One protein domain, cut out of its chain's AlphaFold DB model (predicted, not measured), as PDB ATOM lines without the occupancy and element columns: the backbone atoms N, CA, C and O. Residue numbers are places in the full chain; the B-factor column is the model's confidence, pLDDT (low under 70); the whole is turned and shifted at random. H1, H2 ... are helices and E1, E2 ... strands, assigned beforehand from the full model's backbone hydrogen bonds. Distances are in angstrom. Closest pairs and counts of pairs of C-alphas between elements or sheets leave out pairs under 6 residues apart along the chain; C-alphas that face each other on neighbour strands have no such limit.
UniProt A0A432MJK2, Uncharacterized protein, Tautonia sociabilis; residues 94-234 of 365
ATOM      1  N   PRO A  94      48.478  42.485  46.830       94.62
ATOM      2  CA  PRO A  94      47.278  42.924  47.550       94.62
ATOM      3  C   PRO A  94      45.990  42.684  46.759       94.62
ATOM      4  O   PRO A  94      44.962  42.335  47.321       94.62
ATOM      5  N   LEU A  95      46.055  42.798  45.429       95.62
ATOM      6  CA  LEU A  95      44.891  42.578  44.577       95.62
ATOM      7  C   LEU A  95      44.416  41.116  44.614       95.62
ATOM      8  O   LEU A  95      43.213  40.863  44.542       95.62
ATOM      9  N   ALA A  96      45.343  40.161  44.747       96.62
ATOM     10  CA  ALA A  96      45.012  38.745  44.852       96.62
ATOM     11  C   ALA A  96      44.241  38.463  46.144       96.62
ATOM     12  O   ALA A  96      43.169  37.860  46.108       96.62
ATOM     13  N   SER A  97      44.752  38.948  47.278       95.88
ATOM     14  CA  SER A  97      44.107  38.740  48.572       95.88
ATOM     15  C   SER A  97      42.798  39.514  48.711       95.88
ATOM     16  O   SER A  97      41.818  38.943  49.177       95.88
ATOM     17  N   GLU A  98      42.722  40.766  48.250       95.50
ATOM     18  CA  GLU A  98      41.498  41.579  48.303       95.50
ATOM     19  C   GLU A  98      40.359  40.970  47.473       95.50
ATOM     20  O   GLU A  98      39.231  40.837  47.958       95.50
ATOM     21  N   THR A  99      40.636  40.575  46.225       97.00
ATOM     22  CA  THR A  99      39.604  39.993  45.350       97.00
ATOM     23  C   THR A  99      39.176  38.605  45.812       97.00
ATOM     24  O   THR A  99      37.982  38.293  45.760       97.00
ATOM     25  N   LEU A 100      40.108  37.791  46.320       97.44
ATOM     26  CA  LEU A 100      39.791  36.486  46.889       97.44
ATOM     27  C   LEU A 100      38.983  36.616  48.183       97.44
ATOM     28  O   LEU A 100      37.947  35.968  48.307       97.44
ATOM     29  N   ALA A 101      39.396  37.482  49.111       95.88
ATOM     30  CA  ALA A 101      38.673  37.721  50.358       95.88
ATOM     31  C   ALA A 101      37.232  38.177  50.093       95.88
ATOM     32  O   ALA A 101      36.299  37.655  50.702       95.88
ATOM     33  N   ALA A 102      37.026  39.090  49.137       95.38
ATOM     34  CA  ALA A 102      35.689  39.525  48.741       95.38
ATOM     35  C   ALA A 102      34.846  38.371  48.169       95.38
ATOM     36  O   ALA A 102      33.673  38.229  48.521       95.38
ATOM     37  N   ALA A 103      35.433  37.529  47.310       96.25
ATOM     38  CA  ALA A 103      34.743  36.383  46.721       96.25
ATOM     39  C   ALA A 103      34.393  35.304  47.760       96.25
ATOM     40  O   ALA A 103      33.311  34.726  47.692       96.25
ATOM     41  N   VAL A 104      35.272  35.063  48.737       95.00
ATOM     42  CA  VAL A 104      35.046  34.112  49.838       95.00
ATOM     43  C   VAL A 104      33.997  34.635  50.819       95.00
ATOM     44  O   VAL A 104      33.120  33.884  51.234       95.00
ATOM     45  N   ALA A 105      34.038  35.924  51.168       94.38
ATOM     46  CA  ALA A 105      33.084  36.531  52.097       94.38
ATOM     47  C   ALA A 105      31.672  36.679  51.503       94.38
ATOM     48  O   ALA A 105      30.695  36.813  52.241       94.38
ATOM     49  N   SER A 106      31.545  36.717  50.176       93.44
ATOM     50  CA  SER A 106      30.274  36.903  49.468       93.44
ATOM     51  C   SER A 106      30.175  35.969  48.253       93.44
ATOM     52  O   SER A 106      30.157  36.444  47.115       93.44
ATOM     53  N   PRO A 107      30.076  34.642  48.466       87.81
ATOM     54  CA  PRO A 107      30.130  33.648  47.387       87.81
ATOM     55  C   PRO A 107      28.990  33.804  46.369       87.81
ATOM     56  O   PRO A 107      29.169  33.550  45.174       87.81
ATOM     57  N   ASP A 108      27.830  34.287  46.819       90.62
ATOM     58  CA  ASP A 108      26.673  34.521  45.957       90.62
ATOM     59  C   ASP A 108      26.774  35.824  45.151       90.62
ATOM     60  O   ASP A 108      26.112  35.938  44.115       90.62
ATOM     61  N   ASP A 109      27.625  36.781  45.548       94.81
ATOM     62  CA  ASP A 109      27.767  38.067  44.857       94.81
ATOM     63  C   ASP A 109      28.466  37.884  43.495       94.81
ATOM     64  O   ASP A 109      29.661  37.568  43.426       94.81
ATOM     65  N   PRO A 110      27.765  38.111  42.366       93.94
ATOM     66  CA  PRO A 110      28.370  38.001  41.046       93.94
ATOM     67  C   PRO A 110      29.490  39.021  40.817       93.94
ATOM     68  O   PRO A 110      30.368  38.771  39.993       93.94
ATOM     69  N   ARG A 111      29.480  40.169  41.512       96.75
ATOM     70  CA  ARG A 111      30.506  41.210  41.349       96.75
ATOM     71  C   ARG A 111      31.833  40.780  41.957       96.75
ATOM     72  O   ARG A 111      32.852  40.906  41.285       96.75
ATOM     73  N   ALA A 112      31.808  40.230  43.170       96.12
ATOM     74  CA  ALA A 112      32.996  39.703  43.833       96.12
ATOM     75  C   ALA A 112      33.639  38.568  43.017       96.12
ATOM     76  O   ALA A 112      34.830  38.613  42.711       96.12
ATOM     77  N   ARG A 113      32.829  37.608  42.543       95.12
ATOM     78  CA  ARG A 113      33.306  36.524  41.665       95.12
ATOM     79  C   ARG A 113      33.884  37.040  40.351       95.12
ATOM     80  O   ARG A 113      34.934  36.575  39.916       95.12
ATOM     81  N   LYS A 114      33.222  38.019  39.725       96.81
ATOM     82  CA  LYS A 114      33.719  38.626  38.488       96.81
ATOM     83  C   LYS A 114      35.052  39.344  38.708       96.81
ATOM     84  O   LYS A 114      35.929  39.211  37.867       96.81
ATOM     85  N   ALA A 115      35.227  40.060  39.818       97.94
ATOM     86  CA  ALA A 115      36.478  40.758  40.118       97.94
ATOM     87  C   ALA A 115      37.666  39.789  40.254       97.94
ATOM     88  O   ALA A 115      38.711  40.024  39.651       97.94
ATOM     89  N   LEU A 116      37.485  38.674  40.973       98.25
ATOM     90  CA  LEU A 116      38.506  37.625  41.086       98.25
ATOM     91  C   LEU A 116      38.819  36.984  39.723       98.25
ATOM     92  O   LEU A 116      39.982  36.786  39.376       98.25
ATOM     93  N   GLN A 117      37.786  36.688  38.933       98.38
ATOM     94  CA  GLN A 117      37.943  36.128  37.592       98.38
ATOM     95  C   GLN A 117      38.694  37.088  36.649       98.38
ATOM     96  O   GLN A 117      39.637  36.668  35.981       98.38
ATOM     97  N   ASP A 118      38.321  38.371  36.625       98.31
ATOM     98  CA  ASP A 118      38.965  39.399  35.798       98.31
ATOM     99  C   ASP A 118      40.447  39.574  36.176       98.31
ATOM    100  O   ASP A 118      41.304  39.705  35.295       98.31
ATOM    101  N   TRP A 119      40.762  39.551  37.479       98.25
ATOM    102  CA  TRP A 119      42.140  39.587  37.968       98.25
ATOM    103  C   TRP A 119      42.933  38.373  37.479       98.25
ATOM    104  O   TRP A 119      43.991  38.546  36.875       98.25
ATOM    105  N   LEU A 120      42.411  37.155  37.653       98.56
ATOM    106  CA  LEU A 120      43.125  35.943  37.252       98.56
ATOM    107  C   LEU A 120      43.369  35.892  35.736       98.56
ATOM    108  O   LEU A 120      44.443  35.497  35.284       98.56
ATOM    109  N   GLU A 121      42.400  36.326  34.930       98.25
ATOM    110  CA  GLU A 121      42.587  36.447  33.483       98.25
ATOM    111  C   GLU A 121      43.621  37.514  33.111       98.25
ATOM    112  O   GLU A 121      44.375  37.336  32.153       98.25
ATOM    113  N   SER A 122      43.678  38.623  33.854       98.06
ATOM    114  CA  SER A 122      44.726  39.633  33.692       98.06
ATOM    115  C   SER A 122      46.105  39.052  33.988       98.06
ATOM    116  O   SER A 122      47.016  39.251  33.188       98.06
ATOM    117  N   VAL A 123      46.251  38.308  35.087       97.88
ATOM    118  CA  VAL A 123      47.492  37.610  35.453       97.88
ATOM    119  C   VAL A 123      47.906  36.637  34.352       97.88
ATOM    120  O   VAL A 123      49.035  36.690  33.867       97.88
ATOM    121  N   SER A 124      46.973  35.799  33.892       97.69
ATOM    122  CA  SER A 124      47.231  34.831  32.825       97.69
ATOM    123  C   SER A 124      47.705  35.503  31.532       97.69
ATOM    124  O   SER A 124      48.659  35.018  30.931       97.69
ATOM    125  N   ARG A 125      47.088  36.619  31.115       97.44
ATOM    126  CA  ARG A 125      47.513  37.374  29.919       97.44
ATOM    127  C   ARG A 125      48.851  38.080  30.112       97.44
ATOM    128  O   ARG A 125      49.658  38.123  29.190       97.44
ATOM    129  N   LEU A 126      49.084  38.653  31.292       97.56
ATOM    130  CA  LEU A 126      50.318  39.375  31.601       97.56
ATOM    131  C   LEU A 126      51.545  38.460  31.499       97.56
ATOM    132  O   LEU A 126      52.598  38.896  31.036       97.56
ATOM    133  N   HIS A 127      51.397  37.197  31.901       97.38
ATOM    134  CA  HIS A 127      52.500  36.239  31.974       97.38
ATOM    135  C   HIS A 127      52.528  35.209  30.843       97.38
ATOM    136  O   HIS A 127      53.392  34.337  30.865       97.38
ATOM    137  N   GLU A 128      51.666  35.333  29.829       94.38
ATOM    138  CA  GLU A 128      51.596  34.405  28.684       94.38
ATOM    139  C   GLU A 128      52.943  34.262  27.950       94.38
ATOM    140  O   GLU A 128      53.300  33.177  27.503       94.38
ATOM    141  N   ALA A 129      53.728  35.342  27.872       92.00
ATOM    142  CA  ALA A 129      55.060  35.332  27.260       92.00
ATOM    143  C   ALA A 129      56.196  34.932  28.224       92.00
ATOM    144  O   ALA A 129      57.334  34.763  27.789       92.00
ATOM    145  N   THR A 130      55.911  34.830  29.526       92.12
ATOM    146  CA  THR A 130      56.914  34.600  30.581       92.12
ATOM    147  C   THR A 130      56.910  33.161  31.073       92.12
ATOM    148  O   THR A 130      57.966  32.643  31.433       92.12
ATOM    149  N   VAL A 131      55.735  32.531  31.146       93.94
ATOM    150  CA  VAL A 131      55.584  31.166  31.648       93.94
ATOM    151  C   VAL A 131      54.678  30.356  30.738       93.94
ATOM    152  O   VAL A 131      53.608  30.803  30.327       93.94
ATOM    153  N   ILE A 132      55.087  29.119  30.477       90.56
ATOM    154  CA  ILE A 132      54.213  28.128  29.859       90.56
ATOM    155  C   ILE A 132      53.071  27.790  30.823       90.56
ATOM    156  O   ILE A 132      53.285  27.574  32.019       90.56
ATOM    157  N   SER A 133      51.839  27.780  30.319       93.06
ATOM    158  CA  SER A 133      50.664  27.449  31.120       93.06
ATOM    159  C   SER A 133      49.531  26.941  30.241       93.06
ATOM    160  O   SER A 133      49.237  27.513  29.195       93.06
ATOM    161  N   SER A 134      48.871  25.879  30.686       92.69
ATOM    162  CA  SER A 134      47.655  25.360  30.055       92.69
ATOM    163  C   SER A 134      46.403  25.922  30.727       92.69
ATOM    164  O   SER A 134      45.354  26.057  30.100       92.69
ATOM    165  N   ASN A 135      46.483  26.204  32.029       94.19
ATOM    166  CA  ASN A 135      45.460  26.926  32.773       94.19
ATOM    167  C   ASN A 135      46.018  27.511  34.073       94.19
ATOM    168  O   ASN A 135      46.948  26.962  34.664       94.19
ATOM    169  N   TRP A 136      45.371  28.578  34.522       98.12
ATOM    170  CA  TRP A 136      45.480  29.170  35.847       98.12
ATOM    171  C   TRP A 136      44.170  28.971  36.601       98.12
ATOM    172  O   TRP A 136      43.098  28.934  35.988       98.12
ATOM    173  N   PHE A 137      44.227  28.890  37.924       98.12
ATOM    174  CA  PHE A 137      43.040  28.790  38.765       98.12
ATOM    175  C   PHE A 137      43.283  29.360  40.160       98.12
ATOM    176  O   PHE A 137      44.415  29.407  40.637       98.12
ATOM    177  N   VAL A 138      42.192  29.741  40.825       98.56
ATOM    178  CA  VAL A 138      42.182  30.023  42.263       98.56
ATOM    179  C   VAL A 138      41.107  29.198  42.941       98.56
ATOM    180  O   VAL A 138      39.971  29.143  42.460       98.56
ATOM    181  N   THR A 139      41.463  28.577  44.061       98.19
ATOM    182  CA  THR A 139      40.514  27.935  44.973       98.19
ATOM    183  C   THR A 139      40.332  28.764  46.236       98.19
ATOM    184  O   THR A 139      41.271  29.421  46.677       98.19
ATOM    185  N   GLY A 140      39.141  28.704  46.825       96.56
ATOM    186  CA  GLY A 140      38.885  29.188  48.177       96.56
ATOM    187  C   GLY A 140      39.482  28.270  49.254       96.56
ATOM    188  O   GLY A 140      40.147  27.279  48.922       96.56
ATOM    189  N   PRO A 141      39.226  28.573  50.538       94.75
ATOM    190  CA  PRO A 141      39.813  27.856  51.671       94.75
ATOM    191  C   PRO A 141      39.247  26.442  51.850       94.75
ATOM    192  O   PRO A 141      39.887  25.593  52.457       94.75
ATOM    193  N   ASP A 142      38.067  26.172  51.291       93.25
ATOM    194  CA  ASP A 142      37.416  24.860  51.257       93.25
ATOM    195  C   ASP A 142      37.848  24.014  50.045       93.25
ATOM    196  O   ASP A 142      37.374  22.897  49.867       93.25
ATOM    197  N   GLY A 143      38.705  24.547  49.166       94.75
ATOM    198  CA  GLY A 143      39.113  23.901  47.918       94.75
ATOM    199  C   GLY A 143      38.131  24.068  46.756       94.75
ATOM    200  O   GLY A 143      38.366  23.503  45.683       94.75
ATOM    201  N   THR A 144      37.063  24.854  46.906       96.25
ATOM    202  CA  THR A 144      36.171  25.202  45.795       96.25
ATOM    203  C   THR A 144      36.891  26.122  44.818       96.25
ATOM    204  O   THR A 144      37.414  27.166  45.199       96.25
ATOM    205  N   GLN A 145      36.925  25.764  43.536       97.19
ATOM    206  CA  GLN A 145      37.548  26.590  42.509       97.19
ATOM    207  C   GLN A 145      36.682  27.821  42.207       97.19
ATOM    208  O   GLN A 145      35.605  27.701  41.625       97.19
ATOM    209  N   LEU A 146      37.162  29.010  42.561       97.75
ATOM    210  CA  LEU A 146      36.417  30.266  42.437       97.75
ATOM    211  C   LEU A 146      36.700  31.005  41.124       97.75
ATOM    212  O   LEU A 146      35.826  31.713  40.626       97.75
ATOM    213  N   ALA A 147      37.887  30.817  40.541       98.06
ATOM    214  CA  ALA A 147      38.272  31.425  39.268       98.06
ATOM    215  C   ALA A 147      39.160  30.496  38.431       98.06
ATOM    216  O   ALA A 147      39.831  29.604  38.961       98.06
ATOM    217  N   ARG A 148      39.153  30.694  37.105       97.50
ATOM    218  CA  ARG A 148      39.977  29.937  36.146       97.50
ATOM    219  C   ARG A 148      40.290  30.737  34.889       97.50
ATOM    220  O   ARG A 148      39.368  31.285  34.301       97.50
ATOM    221  N   ALA A 149      41.519  30.685  34.390       97.19
ATOM    222  CA  ALA A 149      41.870  31.198  33.066       97.19
ATOM    223  C   ALA A 149      42.509  30.084  32.203       97.19
ATOM    224  O   ALA A 149      43.489  29.486  32.643       97.19
ATOM    225  N   PRO A 150      41.975  29.762  31.007       95.38
ATOM    226  CA  PRO A 150      40.706  30.246  30.457       95.38
ATOM    227  C   PRO A 150      39.501  29.759  31.280       95.38
ATOM    228  O   PRO A 150      39.551  28.688  31.896       95.38
ATOM    229  N   PHE A 151      38.415  30.539  31.276       93.94
ATOM    230  CA  PHE A 151      37.180  30.184  31.980       93.94
ATOM    231  C   PHE A 151      36.628  28.833  31.495       93.94
ATOM    232  O   PHE A 151      36.699  28.505  30.311       93.94
ATOM    233  N   GLY A 152      36.061  28.037  32.404       89.75
ATOM    234  CA  GLY A 152      35.558  26.705  32.072       89.75
ATOM    235  C   GLY A 152      34.725  26.069  33.181       89.75
ATOM    236  O   GLY A 152      34.645  26.580  34.294       89.75
ATOM    237  N   GLY A 153      34.124  24.914  32.878       88.94
ATOM    238  CA  GLY A 153      33.126  24.255  33.734       88.94
ATOM    239  C   GLY A 153      33.628  23.669  35.060       88.94
ATOM    240  O   GLY A 153      32.835  23.070  35.778       88.94
ATOM    241  N   SER A 154      34.915  23.810  35.389       91.69
ATOM    242  CA  SER A 154      35.448  23.415  36.700       91.69
ATOM    243  C   SER A 154      35.272  24.496  37.772       91.69
ATOM    244  O   SER A 154      35.464  24.212  38.948       91.69
ATOM    245  N   VAL A 155      34.914  25.730  37.396       95.38
ATOM    246  CA  VAL A 155      34.572  26.779  38.370       95.38
ATOM    247  C   VAL A 155      33.327  26.353  39.158       95.38
ATOM    248  O   VAL A 155      32.337  25.915  38.576       95.38
ATOM    249  N   GLY A 156      33.392  26.472  40.484       94.69
ATOM    250  CA  GLY A 156      32.375  26.019  41.434       94.69
ATOM    251  C   GLY A 156      32.510  24.557  41.869       94.69
ATOM    252  O   GLY A 156      31.747  24.115  42.721       94.69
ATOM    253  N   GLN A 157      33.458  23.794  41.316       94.25
ATOM    254  CA  GLN A 157      33.736  22.430  41.772       94.25
ATOM    255  C   GLN A 157      34.754  22.428  42.913       94.25
ATOM    256  O   GLN A 157      35.655  23.268  42.954       94.25
ATOM    257  N   ASN A 158      34.621  21.459  43.819       94.56
ATOM    258  CA  ASN A 158      35.551  21.266  44.922       94.56
ATOM    259  C   ASN A 158      36.727  20.373  44.504       94.56
ATOM    260  O   ASN A 158      36.533  19.304  43.921       94.56
ATOM    261  N   PHE A 159      37.939  20.815  44.829       94.38
ATOM    262  CA  PHE A 159      39.186  20.116  44.547       94.38
ATOM    263  C   PHE A 159      40.095  19.998  45.775       94.38
ATOM    264  O   PHE A 159      41.304  19.833  45.626       94.38
ATOM    265  N   ALA A 160      39.531  20.026  46.983       95.50
ATOM    266  CA  ALA A 160      40.307  19.887  48.215       95.50
ATOM    267  C   ALA A 160      41.043  18.538  48.312       95.50
ATOM    268  O   ALA A 160      42.040  18.416  49.011       95.50
ATOM    269  N   TYR A 161      40.578  17.527  47.569       94.75
ATOM    270  CA  TYR A 161      41.201  16.205  47.460       94.75
ATOM    271  C   TYR A 161      42.438  16.164  46.543       94.75
ATOM    272  O   TYR A 161      43.075  15.117  46.436       94.75
ATOM    273  N   ARG A 162      42.743  17.244  45.814       94.50
ATOM    274  CA  ARG A 162      43.848  17.272  44.847       94.50
ATOM    275  C   ARG A 162      45.163  17.628  45.511       94.50
ATOM    276  O   ARG A 162      45.225  18.556  46.315       94.50
ATOM    277  N   ASP A 163      46.238  17.002  45.042       95.56
ATOM    278  CA  ASP A 163      47.577  17.236  45.581       95.56
ATOM    279  C   ASP A 163      48.016  18.704  45.494       95.56
ATOM    280  O   ASP A 163      48.698  19.203  46.382       95.56
ATOM    281  N   TYR A 164      47.592  19.439  44.461       96.38
ATOM    282  CA  TYR A 164      47.916  20.866  44.365       96.38
ATOM    283  C   TYR A 164      47.267  21.709  45.465       96.38
ATOM    284  O   TYR A 164      47.744  22.810  45.731       96.38
ATOM    285  N   PHE A 165      46.178  21.235  46.070       96.94
ATOM    286  CA  PHE A 165      45.508  21.943  47.146       96.94
ATOM    287  C   PHE A 165      46.184  21.650  48.480       96.94
ATOM    288  O   PHE A 165      46.498  22.597  49.188       96.94
ATOM    289  N   HIS A 166      46.453  20.377  48.798       95.56
ATOM    290  CA  HIS A 166      46.887  19.966  50.142       95.56
ATOM    291  C   HIS A 166      48.363  19.544  50.269       95.56
ATOM    292  O   HIS A 166      48.889  19.439  51.373       95.56
ATOM    293  N   GLY A 167      49.054  19.259  49.164       94.69
ATOM    294  CA  GLY A 167      50.496  18.996  49.147       94.69
ATOM    295  C   GLY A 167      50.971  17.683  49.780       94.69
ATOM    296  O   GLY A 167      52.109  17.612  50.240       94.69
ATOM    297  N   LEU A 168      50.140  16.633  49.825       93.12
ATOM    298  CA  LEU A 168      50.501  15.347  50.461       93.12
ATOM    299  C   LEU A 168      51.253  14.392  49.516       93.12
ATOM    300  O   LEU A 168      51.541  13.252  49.882       93.12
ATOM    301  N   GLY A 169      51.569  14.838  48.301       91.25
ATOM    302  CA  GLY A 169      52.289  14.080  47.286       91.25
ATOM    303  C   GLY A 169      51.437  13.037  46.565       91.25
ATOM    304  O   GLY A 169      51.996  12.111  45.989       91.25
ATOM    305  N   ARG A 170      50.104  13.138  46.619       91.88
ATOM    306  CA  ARG A 170      49.147  12.281  45.895       91.88
ATOM    307  C   ARG A 170      47.757  12.895  45.933       91.88
ATOM    308  O   ARG A 170      47.447  13.602  46.880       91.88
ATOM    309  N   ASP A 171      46.906  12.552  44.977       92.62
ATOM    310  CA  ASP A 171      45.479  12.835  45.127       92.62
ATOM    311  C   ASP A 171      44.879  11.922  46.211       92.62
ATOM    312  O   ASP A 171      45.246  10.746  46.353       92.62
ATOM    313  N   LEU A 172      43.960  12.479  46.991       93.62
ATOM    314  CA  LEU A 172      43.153  11.745  47.953       93.62
ATOM    315  C   LEU A 172      41.924  11.170  47.257       93.62
ATOM    316  O   LEU A 172      41.365  11.773  46.336       93.62
ATOM    317  N   ASP A 173      41.459  10.015  47.727       92.38
ATOM    318  CA  ASP A 173      40.109   9.600  47.373       92.38
ATOM    319  C   ASP A 173      39.079  10.538  48.051       92.38
ATOM    320  O   ASP A 173      39.362  11.099  49.117       92.38
ATOM    321  N   PRO A 174      37.884  10.747  47.464       86.06
ATOM    322  CA  PRO A 174      36.906  11.681  48.025       86.06
ATOM    323  C   PRO A 174      36.465  11.363  49.462       86.06
ATOM    324  O   PRO A 174      36.129  12.281  50.208       86.06
ATOM    325  N   ALA A 175      36.456  10.090  49.868       90.44
ATOM    326  CA  ALA A 175      36.056   9.699  51.218       90.44
ATOM    327  C   ALA A 175      37.164   9.999  52.238       90.44
ATOM    328  O   ALA A 175      36.883  10.447  53.350       90.44
ATOM    329  N   GLU A 176      38.424   9.795  51.859       94.00
ATOM    330  CA  GLU A 176      39.593  10.192  52.631       94.00
ATOM    331  C   GLU A 176      39.676  11.712  52.783       94.00
ATOM    332  O   GLU A 176      39.878  12.182  53.902       94.00
ATOM    333  N   ALA A 177      39.474  12.471  51.702       92.50
ATOM    334  CA  ALA A 177      39.455  13.932  51.752       92.50
ATOM    335  C   ALA A 177      38.367  14.445  52.707       92.50
ATOM    336  O   ALA A 177      38.674  15.203  53.623       92.50
ATOM    337  N   ALA A 178      37.131  13.946  52.571       90.00
ATOM    338  CA  ALA A 178      36.025  14.314  53.456       90.00
ATOM    339  C   ALA A 178      36.301  13.952  54.925       90.00
ATOM    340  O   ALA A 178      35.965  14.714  55.830       90.00
ATOM    341  N   ARG A 179      36.941  12.804  55.188       94.38
ATOM    342  CA  ARG A 179      37.344  12.415  56.547       94.38
ATOM    343  C   ARG A 179      38.391  13.374  57.116       94.38
ATOM    344  O   ARG A 179      38.247  13.819  58.249       94.38
ATOM    345  N   LEU A 180      39.441  13.687  56.355       93.88
ATOM    346  CA  LEU A 180      40.489  14.608  56.806       93.88
ATOM    347  C   LEU A 180      39.942  16.018  57.036       93.88
ATOM    348  O   LEU A 180      40.344  16.669  57.996       93.88
ATOM    349  N   GLU A 181      39.011  16.469  56.201       91.25
ATOM    350  CA  GLU A 181      38.303  17.736  56.378       91.25
ATOM    351  C   GLU A 181      37.489  17.744  57.683       91.25
ATOM    352  O   GLU A 181      37.656  18.644  58.502       91.25
ATOM    353  N   GLN A 182      36.688  16.703  57.941       91.69
ATOM    354  CA  GLN A 182      35.921  16.557  59.190       91.69
ATOM    355  C   GLN A 182      36.808  16.518  60.441       91.69
ATOM    356  O   GLN A 182      36.411  16.994  61.503       91.69
ATOM    357  N   GLU A 183      38.006  15.946  60.323       94.00
ATOM    358  CA  GLU A 183      39.004  15.898  61.393       94.00
ATOM    359  C   GLU A 183      39.791  17.214  61.549       94.00
ATOM    360  O   GLU A 183      40.609  17.313  62.465       94.00
ATOM    361  N   GLY A 184      39.591  18.208  60.674       89.88
ATOM    362  CA  GLY A 184      40.367  19.453  60.663       89.88
ATOM    363  C   GLY A 184      41.842  19.246  60.299       89.88
ATOM    364  O   GLY A 184      42.708  19.983  60.761       89.88
ATOM    365  N   ARG A 185      42.141  18.196  59.527       91.81
ATOM    366  CA  ARG A 185      43.496  17.763  59.145       91.81
ATOM    367  C   ARG A 185      43.790  17.928  57.658       91.81
ATOM    368  O   ARG A 185      44.914  17.655  57.234       91.81
ATOM    369  N   LEU A 186      42.792  18.312  56.865       92.56
ATOM    370  CA  LEU A 186      42.988  18.696  55.476       92.56
ATOM    371  C   LEU A 186      43.411  20.163  55.438       92.56
ATOM    372  O   LEU A 186      42.599  21.057  55.650       92.56
ATOM    373  N   GLU A 187      44.698  20.396  55.209       92.69
ATOM    374  CA  GLU A 187      45.276  21.735  55.131       92.69
ATOM    375  C   GLU A 187      45.613  22.100  53.687       92.69
ATOM    376  O   GLU A 187      45.859  21.222  52.863       92.69
ATOM    377  N   MET A 188      45.677  23.401  53.401       95.25
ATOM    378  CA  MET A 188      46.231  23.910  52.150       95.25
ATOM    379  C   MET A 188      47.757  23.774  52.108       95.25
ATOM    380  O   MET A 188      48.437  23.742  53.137       95.25
ATOM    381  N   VAL A 189      48.313  23.773  50.896       94.94
ATOM    382  CA  VAL A 189      49.751  23.919  50.662       94.94
ATOM    383  C   VAL A 189      50.280  25.155  51.391       94.94
ATOM    384  O   VAL A 189      49.708  26.238  51.315       94.94
ATOM    385  N   ARG A 190      51.404  25.001  52.096       91.25
ATOM    386  CA  ARG A 190      52.008  26.072  52.914       91.25
ATOM    387  C   ARG A 190      53.058  26.906  52.172       91.25
ATOM    388  O   ARG A 190      53.631  27.829  52.733       91.25
ATOM    389  N   GLY A 191      53.339  26.567  50.919       92.06
ATOM    390  CA  GLY A 191      54.338  27.228  50.086       92.06
ATOM    391  C   GLY A 191      54.241  26.747  48.645       92.06
ATOM    392  O   GLY A 191      53.276  26.074  48.283       92.06
ATOM    393  N   LEU A 192      55.245  27.079  47.828       94.62
ATOM    394  CA  LEU A 192      55.293  26.629  46.439       94.62
ATOM    395  C   LEU A 192      55.356  25.095  46.371       94.62
ATOM    396  O   LEU A 192      56.386  24.482  46.663       94.62
ATOM    397  N   HIS A 193      54.266  24.490  45.921       96.06
ATOM    398  CA  HIS A 193      54.117  23.056  45.733       96.06
ATOM    399  C   HIS A 193      54.137  22.698  44.248       96.06
ATOM    400  O   HIS A 193      53.705  23.473  43.399       96.06
ATOM    401  N   GLN A 194      54.648  21.511  43.929       95.94
ATOM    402  CA  GLN A 194      54.562  20.922  42.593       95.94
ATOM    403  C   GLN A 194      54.029  19.516  42.745       95.94
ATOM    404  O   GLN A 194      54.650  18.682  43.412       95.94
ATOM    405  N   THR A 195      52.940  19.240  42.047       95.69
ATOM    406  CA  THR A 195      52.328  17.924  42.096       95.69
ATOM    407  C   THR A 195      53.220  16.852  41.478       95.69
ATOM    408  O   THR A 195      54.198  17.112  40.759       95.69
ATOM    409  N   LEU A 196      52.869  15.597  41.731       93.25
ATOM    410  CA  LEU A 196      53.248  14.522  40.821       93.25
ATOM    411  C   LEU A 196      52.638  14.769  39.435       93.25
ATOM    412  O   LEU A 196      51.653  15.501  39.292       93.25
ATOM    413  N   VAL A 197      53.232  14.166  38.407       91.31
ATOM    414  CA  VAL A 197      52.653  14.214  37.065       91.31
ATOM    415  C   VAL A 197      51.382  13.371  37.035       91.31
ATOM    416  O   VAL A 197      51.376  12.214  37.449       91.31
ATOM    417  N   TYR A 198      50.310  13.950  36.507       86.94
ATOM    418  CA  TYR A 198      49.017  13.301  36.333       86.94
ATOM    419  C   TYR A 198      48.522  13.478  34.895       86.94
ATOM    420  O   TYR A 198      49.098  14.224  34.104       86.94
ATOM    421  N   ARG A 199      47.459  12.763  34.516       83.50
ATOM    422  CA  ARG A 199      46.832  12.946  33.201       83.50
ATOM    423  C   ARG A 199      45.759  14.015  33.267       83.50
ATOM    424  O   ARG A 199      44.819  13.898  34.051       83.50
ATOM    425  N   SER A 200      45.870  15.009  32.395       80.12
ATOM    426  CA  SER A 200      44.802  15.977  32.168       80.12
ATOM    427  C   SER A 200      43.528  15.253  31.731       80.12
ATOM    428  O   SER A 200      43.542  14.479  30.775       80.12
ATOM    429  N   VAL A 201      42.407  15.520  32.404       73.44
ATOM    430  CA  VAL A 201      41.091  14.994  31.995       73.44
ATOM    431  C   VAL A 201      40.636  15.626  30.675       73.44
ATOM    432  O   VAL A 201      39.927  14.993  29.901       73.44
ATOM    433  N   ALA A 202      41.061  16.863  30.405       72.94
ATOM    434  CA  ALA A 202      40.656  17.608  29.218       72.94
ATOM    435  C   ALA A 202      41.404  17.166  27.952       72.94
ATOM    436  O   ALA A 202      40.799  17.084  26.887       72.94
ATOM    437  N   THR A 203      42.707  16.888  28.061       74.56
ATOM    438  CA  THR A 203      43.585  16.622  26.903       74.56
ATOM    439  C   THR A 203      44.164  15.208  26.886       74.56
ATOM    440  O   THR A 203      44.643  14.754  25.853       74.56
ATOM    441  N   GLY A 204      44.141  14.487  28.010       77.62
ATOM    442  CA  GLY A 204      44.801  13.184  28.171       77.62
ATOM    443  C   GLY A 204      46.328  13.261  28.315       77.62
ATOM    444  O   GLY A 204      46.971  12.244  28.622       77.62
ATOM    445  N   ASN A 205      46.903  14.455  28.133       82.25
ATOM    446  CA  ASN A 205      48.339  14.695  28.174       82.25
ATOM    447  C   ASN A 205      48.878  14.668  29.615       82.25
ATOM    448  O   ASN A 205      48.156  15.032  30.552       82.25
ATOM    449  N   PRO A 206      50.135  14.228  29.815       85.88
ATOM    450  CA  PRO A 206      50.822  14.371  31.093       85.88
ATOM    451  C   PRO A 206      50.955  15.848  31.470       85.88
ATOM    452  O   PRO A 206      51.432  16.659  30.676       85.88
ATOM    453  N   MET A 207      50.554  16.180  32.690       91.31
ATOM    454  CA  MET A 207      50.511  17.537  33.215       91.31
ATOM    455  C   MET A 207      51.026  17.547  34.654       91.31
ATOM    456  O   MET A 207      50.900  16.561  35.380       91.31
ATOM    457  N   THR A 208      51.603  18.665  35.071       94.75
ATOM    458  CA  THR A 208      51.906  18.947  36.477       94.75
ATOM    459  C   THR A 208      51.292  20.283  36.856       94.75
ATOM    460  O   THR A 208      51.158  21.171  36.012       94.75
ATOM    461  N   THR A 209      50.960  20.449  38.129       96.81
ATOM    462  CA  THR A 209      50.472  21.719  38.662       96.81
ATOM    463  C   THR A 209      51.474  22.281  39.652       96.81
ATOM    464  O   THR A 209      52.035  21.544  40.464       96.81
ATOM    465  N   PHE A 210      51.694  23.586  39.562       97.50
ATOM    466  CA  PHE A 210      52.403  24.381  40.547       97.50
ATOM    467  C   PHE A 210      51.381  25.213  41.302       97.50
ATOM    468  O   PHE A 210      50.525  25.841  40.679       97.50
ATOM    469  N   SER A 211      51.451  25.211  42.625       98.12
ATOM    470  CA  SER A 211      50.496  25.928  43.465       98.12
ATOM    471  C   SER A 211      51.171  26.613  44.639       98.12
ATOM    472  O   SER A 211      52.248  26.212  45.073       98.12
ATOM    473  N   ILE A 212      50.557  27.681  45.130       97.50
ATOM    474  CA  ILE A 212      51.042  28.455  46.269       97.50
ATOM    475  C   ILE A 212      49.842  29.028  47.043       97.50
ATOM    476  O   ILE A 212      48.844  29.396  46.413       97.50
ATOM    477  N   PRO A 213      49.891  29.105  48.385       97.12
ATOM    478  CA  PRO A 213      48.838  29.768  49.144       97.12
ATOM    479  C   PRO A 213      48.800  31.274  48.861       97.12
ATOM    480  O   PRO A 213      49.842  31.913  48.710       97.12
ATOM    481  N   ILE A 214      47.594  31.839  48.845       97.00
ATOM    482  CA  ILE A 214      47.364  33.284  48.940       97.00
ATOM    483  C   ILE A 214      47.116  33.599  50.415       97.00
ATOM    484  O   ILE A 214      46.164  33.081  50.999       97.00
ATOM    485  N   SER A 215      47.971  34.419  51.020       91.44
ATOM    486  CA  SER A 215      47.876  34.771  52.440       91.44
ATOM    487  C   SER A 215      46.691  35.689  52.741       91.44
ATOM    488  O   SER A 215      46.350  36.564  51.940       91.44
ATOM    489  N   ASP A 216      46.099  35.518  53.922       85.25
ATOM    490  CA  ASP A 216      45.131  36.450  54.489       85.25
ATOM    491  C   ASP A 216      45.852  37.707  55.011       85.25
ATOM    492  O   ASP A 216      46.674  37.613  55.921       85.25
ATOM    493  N   PRO A 217      45.576  38.905  54.461       74.75
ATOM    494  CA  PRO A 217      46.217  40.138  54.902       74.75
ATOM    495  C   PRO A 217      45.721  40.594  56.281       74.75
ATOM    496  O   PRO A 217      46.325  41.482  56.884       74.75
ATOM    497  N   THR A 218      44.610  40.033  56.766       78.56
ATOM    498  CA  THR A 218      44.016  40.345  58.070       78.56
ATOM    499  C   THR A 218      44.504  39.424  59.181       78.56
ATOM    500  O   THR A 218      44.347  39.768  60.354       78.56
ATOM    501  N   ASP A 219      45.140  38.306  58.823       77.62
ATOM    502  CA  ASP A 219      45.683  37.346  59.770       77.62
ATOM    503  C   ASP A 219      47.217  37.448  59.860       77.62
ATOM    504  O   ASP A 219      47.934  36.969  58.975       77.62
ATOM    505  N   PRO A 220      47.761  38.039  60.938       66.44
ATOM    506  CA  PRO A 220      49.202  38.103  61.150       66.44
ATOM    507  C   PRO A 220      49.842  36.727  61.394       66.44
ATOM    508  O   PRO A 220      51.058  36.611  61.229       66.44
ATOM    509  N   ASP A 221      49.058  35.700  61.748       69.88
ATOM    510  CA  ASP A 221      49.542  34.322  61.899       69.88
ATOM    511  C   ASP A 221      49.717  33.619  60.536       69.88
ATOM    512  O   ASP A 221      50.307  32.537  60.460       69.88
ATOM    513  N   GLY A 222      49.290  34.266  59.444       68.31
ATOM    514  CA  GLY A 222      49.600  33.870  58.074       68.31
ATOM    515  C   GLY A 222      48.736  32.736  57.530       68.31
ATOM    516  O   GLY A 222      49.221  31.968  56.692       68.31
ATOM    517  N   SER A 223      47.481  32.603  57.975       83.44
ATOM    518  CA  SER A 223      46.548  31.672  57.334       83.44
ATOM    519  C   SER A 223      46.357  31.998  55.848       83.44
ATOM    520  O   SER A 223      46.517  33.130  55.388       83.44
ATOM    521  N   ALA A 224      46.066  30.964  55.060       92.25
ATOM    522  CA  ALA A 224      45.800  31.117  53.638       92.25
ATOM    523  C   ALA A 224      44.298  31.336  53.401       92.25
ATOM    524  O   ALA A 224      43.470  30.617  53.955       92.25
ATOM    525  N   LEU A 225      43.950  32.284  52.529       94.81
ATOM    526  CA  LEU A 225      42.582  32.499  52.034       94.81
ATOM    527  C   LEU A 225      42.189  31.501  50.942       94.81
ATOM    528  O   LEU A 225      41.017  31.379  50.591       94.81
ATOM    529  N   GLY A 226      43.176  30.835  50.352       96.81
ATOM    530  CA  GLY A 226      42.996  29.962  49.208       96.81
ATOM    531  C   GLY A 226      44.319  29.637  48.533       96.81
ATOM    532  O   GLY A 226      45.395  29.980  49.029       96.81
ATOM    533  N   VAL A 227      44.238  28.987  47.375       98.25
ATOM    534  CA  VAL A 227      45.407  28.523  46.618       98.25
ATOM    535  C   VAL A 227      45.361  29.090  45.205       98.25
ATOM    536  O   VAL A 227      44.367  28.923  44.499       98.25
ATOM    537  N   LEU A 228      46.455  29.727  44.783       98.69
ATOM    538  CA  LEU A 228      46.721  30.060  43.385       98.69
ATOM    539  C   LEU A 228      47.461  28.896  42.738       98.69
ATOM    540  O   LEU A 228      48.469  28.429  43.269       98.69
ATOM    541  N   GLY A 229      46.990  28.451  41.578       98.19
ATOM    542  CA  GLY A 229      47.626  27.374  40.836       98.19
ATOM    543  C   GLY A 229      47.745  27.648  39.346       98.19
ATOM    544  O   GLY A 229      46.938  28.356  38.743       98.19
ATOM    545  N   LEU A 230      48.767  27.038  38.758       97.12
ATOM    546  CA  LEU A 230      49.031  27.003  37.328       97.12
ATOM    547  C   LEU A 230      49.386  25.575  36.928       97.12
ATOM    548  O   LEU A 230      50.200  24.917  37.578       97.12
ATOM    549  N   SER A 231      48.787  25.094  35.845       95.56
ATOM    550  CA  SER A 231      49.069  23.765  35.301       95.56
ATOM    551  C   SER A 231      49.828  23.858  33.981       95.56
ATOM    552  O   SER A 231      49.538  24.731  33.163       95.56
ATOM    553  N   VAL A 232      50.770  22.939  33.775       93.75
ATOM    554  CA  VAL A 232      51.653  22.869  32.602       93.75
ATOM    555  C   VAL A 232      51.608  21.471  32.010       93.75
ATOM    556  O   VAL A 232      51.855  20.493  32.724       93.75
ATOM    557  N   GLU A 233      51.329  21.363  30.713       91.44
ATOM    558  CA  GLU A 233      51.535  20.115  29.982       91.44
ATOM    559  C   GLU A 233      53.027  19.871  29.780       91.44
ATOM    560  O   GLU A 233      53.763  20.724  29.298       91.44
ATOM    561  N   ILE A 234      53.497  18.673  30.132       87.44
ATOM    562  CA  ILE A 234      54.930  18.363  30.060       87.44
ATOM    563  C   ILE A 234      55.446  18.390  28.608       87.44
ATOM    564  O   ILE A 234      56.627  18.615  28.372       87.44
TER     565      ILE A 234
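Overview. This is residues 94 to 234 of the 365 residues of an uncharacterized protein of Tautonia sociabilis (UniProt A0A432MJK2). A twisted sheet of four antiparallel strands has one face covered by a helical hairpin, H1 and H2, while its opposite face bears only the short helix H3 among the named helices. H4 lies farther out, off the sheet, and the long stretch after it runs back along the edge strand E3, tied to it by two short pairings. The printed part has 141 residues, with four named helices and four named strands in the order H1 H2 E1 E2 H3 H4 E3 E4; the sheet's order is E2 E1 E4 E3, and the class is mixed, helices and strands. It is compact, with a radius of gyration of the C-alphas of 14.4 A and spans of 41 by 34 by 26 A.

Along the chain. H1, residues 94 to 105, begins with C-alpha 94 at (47.278, 42.924, 47.550) and is 16.2 A long. H2, residues 110 to 126, is the longest helix at 23.9 A. E1 is residues 135 to 139 and E2 residues 145 to 149. H3, residues 163 to 166, has C-alpha 163 at (47.577, 17.236, 45.581). H4, residues 174 to 182, is 12.2 A long. E3, residues 206 to 215, spans 29.7 A; E4, residues 224 to 233, spans 26.7 A and ends with C-alpha 233 at (51.535, 20.115, 29.982).

Arrangement. In the hairpin E1 and E2, N 138 and O 147 are 3.0 A apart, within hydrogen-bond range. Between the inner strands E1 and E4, N 137 and O 229 are 2.9 A apart. In the hairpin E3 and E4, N 210 and O 230 are 2.8 A apart. H1 is on the sheet over E4 at a height of 7.8 A, slantwise at 59.6 degrees on the local plane, only just short of across. H2 is on the same face over E2 and E1; its closest C-alphas to E2 are those of Gln 117 and Ala 147, 5.0 A apart. H2 touches H1 with residues 112 to 119 alone, at a shallow tilt of 31 degrees, opposite ways; the C-alphas of Ala 103 and Ala 112 are closest, 4.7 A apart. H3 is on the opposite face; the C-alphas of Tyr 164 and Ser 211 of E3 are 5.8 A apart, its closest to that strand. H4 is not on the sheet and touches no helix. Every O i to N i+4 pair is within hydrogen-bond range in H1, H2 and H4; H3 is too short for such a pair.

Size, cuts and confidence. The two C-alphas farthest apart are those of Ala 129 and Glu 183, 42.4 A. The printed part has no cut. The links E2 to H3 and H4 to E3 are long, with 13 and 23 residues; in the second, residues 193 to 194 pair with 210 to 211 of E3, and 198 to 199 with 206 to 207. The mean pLDDT of the printed part is 92.7; residues 220 to 222 are under 70.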